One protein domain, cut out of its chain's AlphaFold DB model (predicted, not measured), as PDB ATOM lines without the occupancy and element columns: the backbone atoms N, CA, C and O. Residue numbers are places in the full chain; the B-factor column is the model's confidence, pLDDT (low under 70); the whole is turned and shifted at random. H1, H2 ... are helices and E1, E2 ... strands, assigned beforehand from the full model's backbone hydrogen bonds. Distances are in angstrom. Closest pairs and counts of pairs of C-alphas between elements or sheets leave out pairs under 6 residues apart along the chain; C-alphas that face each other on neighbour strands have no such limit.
ATOM      1  N   LYS A   3     -11.057 -27.905  46.167       96.12
ATOM      2  CA  LYS A   3     -11.832 -26.679  45.938       96.12
ATOM      3  C   LYS A   3     -10.973 -25.418  46.106       96.12
ATOM      4  O   LYS A   3     -10.966 -24.594  45.202       96.12
ATOM      5  N   ASP A   4     -10.213 -25.311  47.199       97.56
ATOM      6  CA  ASP A   4      -9.338 -24.152  47.452       97.56
ATOM      7  C   ASP A   4      -8.326 -23.941  46.317       97.56
ATOM      8  O   ASP A   4      -8.008 -22.810  45.968       97.56
ATOM      9  N   TYR A   5      -7.842 -25.029  45.706       97.88
ATOM     10  CA  TYR A   5      -6.975 -24.940  44.533       97.88
ATOM     11  C   TYR A   5      -7.706 -24.316  43.338       97.88
ATOM     12  O   TYR A   5      -7.161 -23.417  42.707       97.88
ATOM     13  N   VAL A   6      -8.937 -24.748  43.038       97.69
ATOM     14  CA  VAL A   6      -9.751 -24.146  41.964       97.69
ATOM     15  C   VAL A   6     -10.013 -22.662  42.236       97.69
ATOM     16  O   VAL A   6      -9.933 -21.858  41.311       97.69
ATOM     17  N   ASP A   7     -10.259 -22.288  43.496       97.62
ATOM     18  CA  ASP A   7     -10.537 -20.901  43.895       97.62
ATOM     19  C   ASP A   7      -9.366 -19.948  43.576       97.62
ATOM     20  O   ASP A   7      -9.596 -18.788  43.240       97.62
ATOM     21  N   THR A   8      -8.114 -20.426  43.623       97.94
ATOM     22  CA  THR A   8      -6.921 -19.626  43.281       97.94
ATOM     23  C   THR A   8      -6.372 -19.890  41.874       97.94
ATOM     24  O   THR A   8      -5.394 -19.259  41.478       97.94
ATOM     25  N   HIS A   9      -6.969 -20.810  41.109       97.50
ATOM     26  CA  HIS A   9      -6.540 -21.184  39.757       97.50
ATOM     27  C   HIS A   9      -7.754 -21.194  38.815       97.50
ATOM     28  O   HIS A   9      -8.286 -22.264  38.506       97.50
ATOM     29  N   PRO A  10      -8.196 -20.020  38.318       93.44
ATOM     30  CA  PRO A  10      -9.480 -19.869  37.624       93.44
ATOM     31  C   PRO A  10      -9.607 -20.705  36.341       93.44
ATOM     32  O   PRO A  10     -10.717 -21.009  35.914       93.44
ATOM     33  N   ASN A  11      -8.490 -21.128  35.741       94.56
ATOM     34  CA  ASN A  11      -8.474 -22.063  34.615       94.56
ATOM     35  C   ASN A  11      -8.429 -23.533  35.076       94.56
ATOM     36  O   ASN A  11      -7.622 -24.321  34.588       94.56
ATOM     37  N   THR A  12      -9.268 -23.889  36.047       96.00
ATOM     38  CA  THR A  12      -9.369 -25.252  36.583       96.00
ATOM     39  C   THR A  12     -10.832 -25.666  36.655       96.00
ATOM     40  O   THR A  12     -11.700 -24.867  37.013       96.00
ATOM     41  N   LEU A  13     -11.091 -26.931  36.333       96.56
ATOM     42  CA  LEU A  13     -12.383 -27.585  36.482       96.56
ATOM     43  C   LEU A  13     -12.237 -28.750  37.468       96.56
ATOM     44  O   LEU A  13     -11.368 -29.602  37.302       96.56
ATOM     45  N   LEU A  14     -13.100 -28.788  38.479       97.38
ATOM     46  CA  LEU A  14     -13.235 -29.892  39.424       97.38
ATOM     47  C   LEU A  14     -14.559 -30.608  39.170       97.38
ATOM     48  O   LEU A  14     -15.613 -29.978  39.208       97.38
ATOM     49  N   ILE A  15     -14.493 -31.921  38.954       97.62
ATOM     50  CA  ILE A  15     -15.654 -32.804  38.820       97.62
ATOM     51  C   ILE A  15     -15.553 -33.869  39.910       97.62
ATOM     52  O   ILE A  15     -14.499 -34.479  40.090       97.62
ATOM     53  N   ILE A  16     -16.641 -34.078  40.642       97.75
ATOM     54  CA  ILE A  16     -16.771 -35.098  41.681       97.75
ATOM     55  C   ILE A  16     -18.019 -35.907  41.351       97.75
ATOM     56  O   ILE A  16     -19.102 -35.347  41.226       97.75
ATOM     57  N   THR A  17     -17.871 -37.216  41.215       97.88
ATOM     58  CA  THR A  17     -18.981 -38.143  40.978       97.88
ATOM     59  C   THR A  17     -18.664 -39.486  41.634       97.88
ATOM     60  O   THR A  17     -17.551 -39.678  42.136       97.88
ATOM     61  N   ALA A  18     -19.629 -40.400  41.652       98.00
ATOM     62  CA  ALA A  18     -19.405 -41.792  42.019       98.00
ATOM     63  C   ALA A  18     -19.365 -42.674  40.763       98.00
ATOM     64  O   ALA A  18     -19.918 -42.332  39.724       98.00
ATOM     65  N   ASP A  19     -18.716 -43.827  40.859       97.94
ATOM     66  CA  ASP A  19     -18.783 -44.875  39.840       97.94
ATOM     67  C   ASP A  19     -20.132 -45.609  39.881       97.94
ATOM     68  O   ASP A  19     -20.713 -45.902  38.837       97.94
ATOM     69  N   HIS A  20     -20.638 -45.879  41.089       98.00
ATOM     70  CA  HIS A  20     -21.959 -46.452  41.347       98.00
ATOM     71  C   HIS A  20     -22.349 -46.358  42.833       98.00
ATOM     72  O   HIS A  20     -21.506 -46.249  43.727       98.00
ATOM     73  N   GLU A 132     -24.924 -38.719  41.988       97.75
ATOM     74  CA  GLU A 132     -24.748 -37.287  41.814       97.75
ATOM     75  C   GLU A 132     -23.409 -36.957  41.147       97.75
ATOM     76  O   GLU A 132     -22.362 -37.513  41.477       97.75
ATOM     77  N   THR A 133     -23.438 -35.974  40.248       97.75
ATOM     78  CA  THR A 133     -22.237 -35.348  39.691       97.75
ATOM     79  C   THR A 133     -22.200 -33.883  40.111       97.75
ATOM     80  O   THR A 133     -23.103 -33.107  39.804       97.75
ATOM     81  N   PHE A 134     -21.140 -33.498  40.814       97.88
ATOM     82  CA  PHE A 134     -20.848 -32.126  41.209       97.88
ATOM     83  C   PHE A 134     -19.739 -31.575  40.316       97.88
ATOM     84  O   PHE A 134     -18.719 -32.231  40.115       97.88
ATOM     85  N   ALA A 135     -19.908 -30.352  39.818       97.62
ATOM     86  CA  ALA A 135     -18.888 -29.656  39.044       97.62
ATOM     87  C   ALA A 135     -18.676 -28.235  39.580       97.62
ATOM     88  O   ALA A 135     -19.634 -27.559  39.958       97.62
ATOM     89  N   TYR A 136     -17.423 -27.780  39.609       97.75
ATOM     90  CA  TYR A 136     -17.026 -26.464  40.112       97.75
ATOM     91  C   TYR A 136     -15.837 -25.906  39.318       97.75
ATOM     92  O   TYR A 136     -14.911 -26.648  38.994       97.75
ATOM     93  N   GLY A 137     -15.841 -24.602  39.024       95.94
ATOM     94  CA  GLY A 137     -14.798 -23.935  38.233       95.94
ATOM     95  C   GLY A 137     -15.168 -23.733  36.757       95.94
ATOM     96  O   GLY A 137     -16.338 -23.820  36.376       95.94
ATOM     97  N   LYS A 138     -14.175 -23.425  35.911       94.38
ATOM     98  CA  LYS A 138     -14.391 -23.067  34.493       94.38
ATOM     99  C   LYS A 138     -15.089 -24.210  33.748       94.38
ATOM    100  O   LYS A 138     -14.584 -25.324  33.693       94.38
ATOM    101  N   GLY A 139     -16.241 -23.924  33.142       93.50
ATOM    102  CA  GLY A 139     -16.993 -24.900  32.344       93.50
ATOM    103  C   GLY A 139     -17.869 -25.872  33.143       93.50
ATOM    104  O   GLY A 139     -18.418 -26.797  32.546       93.50
ATOM    105  N   SER A 140     -18.055 -25.663  34.454       96.19
ATOM    106  CA  SER A 140     -18.879 -26.537  35.307       96.19
ATOM    107  C   SER A 140     -20.328 -26.686  34.835       96.19
ATOM    108  O   SER A 140     -20.927 -27.745  35.004       96.19
ATOM    109  N   ASP A 141     -20.892 -25.655  34.203       95.81
ATOM    110  CA  ASP A 141     -22.280 -25.664  33.723       95.81
ATOM    111  C   ASP A 141     -22.550 -26.756  32.679       95.81
ATOM    112  O   ASP A 141     -23.681 -27.228  32.561       95.81
ATOM    113  N   LYS A 142     -21.507 -27.231  31.977       94.94
ATOM    114  CA  LYS A 142     -21.607 -28.328  31.002       94.94
ATOM    115  C   LYS A 142     -22.032 -29.661  31.628       94.94
ATOM    116  O   LYS A 142     -22.463 -30.544  30.886       94.94
ATOM    117  N   PHE A 143     -21.913 -29.805  32.952       96.69
ATOM    118  CA  PHE A 143     -22.196 -31.028  33.714       96.69
ATOM    119  C   PHE A 143     -23.531 -30.972  34.474       96.69
ATOM    120  O   PHE A 143     -23.787 -31.810  35.333       96.69
ATOM    121  N   ARG A 144     -24.398 -29.994  34.179       96.56
ATOM    122  CA  ARG A 144     -25.752 -29.930  34.748       96.56
ATOM    123  C   ARG A 144     -26.722 -30.844  33.997       96.56
ATOM    124  O   ARG A 144     -26.663 -30.947  32.775       96.56
ATOM    125  N   GLY A 145     -27.677 -31.406  34.735       96.44
ATOM    126  CA  GLY A 145     -28.764 -32.222  34.191       96.44
ATOM    127  C   GLY A 145     -28.495 -33.723  34.253       96.44
ATOM    128  O   GLY A 145     -27.513 -34.173  34.835       96.44
ATOM    129  N   PHE A 146     -29.414 -34.488  33.670       97.19
ATOM    130  CA  PHE A 146     -29.315 -35.941  33.565       97.19
ATOM    131  C   PHE A 146     -28.359 -36.325  32.432       97.19
ATOM    132  O   PHE A 146     -28.471 -35.786  31.329       97.19
ATOM    133  N   MET A 147     -27.431 -37.243  32.697       96.31
ATOM    134  CA  MET A 147     -26.495 -37.757  31.696       96.31
ATOM    135  C   MET A 147     -25.998 -39.150  32.062       96.31
ATOM    136  O   MET A 147     -25.938 -39.502  33.239       96.31
ATOM    137  N   ASP A 148     -25.607 -39.909  31.044       98.12
ATOM    138  CA  ASP A 148     -24.902 -41.168  31.240       98.12
ATOM    139  C   ASP A 148     -23.447 -40.910  31.669       98.12
ATOM    140  O   ASP A 148     -22.856 -39.867  31.364       98.12
ATOM    141  N   ASN A 149     -22.828 -41.869  32.360       97.62
ATOM    142  CA  ASN A 149     -21.446 -41.711  32.812       97.62
ATOM    143  C   ASN A 149     -20.445 -41.577  31.643       97.62
ATOM    144  O   ASN A 149     -19.409 -40.924  31.790       97.62
ATOM    145  N   THR A 150     -20.762 -42.105  30.456       98.06
ATOM    146  CA  THR A 150     -19.929 -41.931  29.262       98.06
ATOM    147  C   THR A 150     -19.953 -40.494  28.747       98.06
ATOM    148  O   THR A 150     -18.962 -40.028  28.184       98.06
ATOM    149  N   ASP A 151     -21.038 -39.753  28.977       97.81
ATOM    150  CA  ASP A 151     -21.141 -38.348  28.584       97.81
ATOM    151  C   ASP A 151     -20.271 -37.451  29.466       97.81
ATOM    152  O   ASP A 151     -19.719 -36.464  28.976       97.81
ATOM    153  N   ILE A 152     -20.067 -37.826  30.734       97.12
ATOM    154  CA  ILE A 152     -19.101 -37.159  31.618       97.12
ATOM    155  C   ILE A 152     -17.707 -37.225  30.987       97.12
ATOM    156  O   ILE A 152     -17.043 -36.197  30.851       97.12
ATOM    157  N   ALA A 153     -17.278 -38.408  30.534       96.00
ATOM    158  CA  ALA A 153     -15.981 -38.578  29.884       96.00
ATOM    159  C   ALA A 153     -15.871 -37.762  28.585       96.00
ATOM    160  O   ALA A 153     -14.877 -37.062  28.386       96.00
ATOM    161  N   LYS A 154     -16.901 -37.787  27.727       96.56
ATOM    162  CA  LYS A 154     -16.934 -36.986  26.486       96.56
ATOM    163  C   LYS A 154     -16.775 -35.492  26.779       96.56
ATOM    164  O   LYS A 154     -15.917 -34.846  26.187       96.56
ATOM    165  N   LYS A 155     -17.519 -34.961  27.753       95.25
ATOM    166  CA  LYS A 155     -17.433 -33.552  28.174       95.25
ATOM    167  C   LYS A 155     -16.065 -33.196  28.755       95.25
ATOM    168  O   LYS A 155     -15.574 -32.097  28.513       95.25
ATOM    169  N   ILE A 156     -15.429 -34.107  29.500       94.75
ATOM    170  CA  ILE A 156     -14.050 -33.913  29.973       94.75
ATOM    171  C   ILE A 156     -13.098 -33.795  28.779       94.75
ATOM    172  O   ILE A 156     -12.300 -32.861  28.734       94.75
ATOM    173  N   PHE A 157     -13.202 -34.688  27.790       94.50
ATOM    174  CA  PHE A 157     -12.377 -34.602  26.585       94.50
ATOM    175  C   PHE A 157     -12.625 -33.312  25.803       94.50
ATOM    176  O   PHE A 157     -11.661 -32.676  25.393       94.50
ATOM    177  N   GLU A 158     -13.873 -32.865  25.660       91.88
ATOM    178  CA  GLU A 158     -14.183 -31.568  25.042       91.88
ATOM    179  C   GLU A 158     -13.488 -30.405  25.759       91.88
ATOM    180  O   GLU A 158     -12.936 -29.524  25.109       91.88
ATOM    181  N   VAL A 159     -13.484 -30.392  27.097       89.75
ATOM    182  CA  VAL A 159     -12.800 -29.349  27.882       89.75
ATOM    183  C   VAL A 159     -11.280 -29.410  27.710       89.75
ATOM    184  O   VAL A 159     -10.638 -28.367  27.653       89.75
ATOM    185  N   LEU A 160     -10.696 -30.607  27.617       87.88
ATOM    186  CA  LEU A 160      -9.248 -30.777  27.451       87.88
ATOM    187  C   LEU A 160      -8.760 -30.443  26.034       87.88
ATOM    188  O   LEU A 160      -7.627 -29.990  25.865       87.88
ATOM    189  N   LEU A 161      -9.584 -30.712  25.020       86.81
ATOM    190  CA  LEU A 161      -9.216 -30.570  23.611       86.81
ATOM    191  C   LEU A 161      -9.559 -29.190  23.046       86.81
ATOM    192  O   LEU A 161      -8.855 -28.714  22.152       86.81
ATOM    193  N   ASN A 162     -10.583 -28.522  23.581       75.12
ATOM    194  CA  ASN A 162     -10.914 -27.158  23.185       75.12
ATOM    195  C   ASN A 162      -9.963 -26.180  23.883       75.12
ATOM    196  O   ASN A 162     -10.172 -25.778  25.028       75.12
TER     197      ASN A 162
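Overview. This is residues 3 to 20 and 132 to 162 of the 164 residues of an uncharacterized protein of Epsilonproteobacteria bacterium (UniProt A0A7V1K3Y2). A small antiparallel ribbon of two strands, E1 and E2, lies in the middle, with the short helix H1 near one end on one side of it and the helices H2 and H3 on the other side. H2 is a single turn close over the ribbon, and the longer H3 lies farther out, apart from both strands. The printed part has 49 residues, with three named helices and two named strands in the order H1, E1, E2, H2, H3, and the class is mixed, helices and strands. The whole is compact, with a radius of gyration of the C-alphas of 10.9 A and spans of 30 by 23 by 16 A.

Along the chain. H1 is residues 3 to 8, 9.0 A long, and begins at C-alpha 3 at (-11.832, -26.679, 45.938). E1 is residues 13 to 16, 10.1 A from first to last C-alpha. E2 is residues 134 to 137, 10.6 A long, with C-alpha 134 at (-20.848, -32.126, 41.209). H2 is residues 140 to 143, 5.8 A long. H3, residues 149 to 161, is the longest helix at 18.9 A and ends at C-alpha 161 at (-9.216, -30.570, 23.611).

Arrangement. E1 and E2 are antiparallel neighbours, with 165 degrees between their directions. C-alphas 15 and 135 face each other at 4.5 A. N 14 and O 136 are within hydrogen-bond range at 2.9 A, and N 134 and O 16 at 2.8 A. The closest C-alphas of H1 and E2 are those of Val 6 and Gly 137, 6.3 A apart. Those of H1 and E1 are Val 6 and Leu 13, 7.0 A apart. The closest C-alphas of E2 and H2 are those of Ala 135 and Phe 143, 6.4 A apart. H2 and H3 only just touch, with 3 pairs of C-alphas within 8 A, the closest those of Phe 143 and Ile 152 at 7.2 A; H3 touches H2 with residues 152 to 155 alone. H1 is apart from H2 and from H3. In H1 every O i to N i+4 pair is within hydrogen-bond range, in H3 8 of 9 are, and H2 is too short for such a pair.

Size, cuts and confidence. The two C-alphas farthest apart are those of Thr 8 and His 20, at 30.8 A. Residues 21 to 131 are not printed, and C-alphas 20 and 132 stand 9.6 A apart across the cut. Of the links that are printed whole, H1 to E1, E2 to H2 and H2 to H3 are tight. The mean pLDDT of the printed part is 95.7, and no printed residue is under 70.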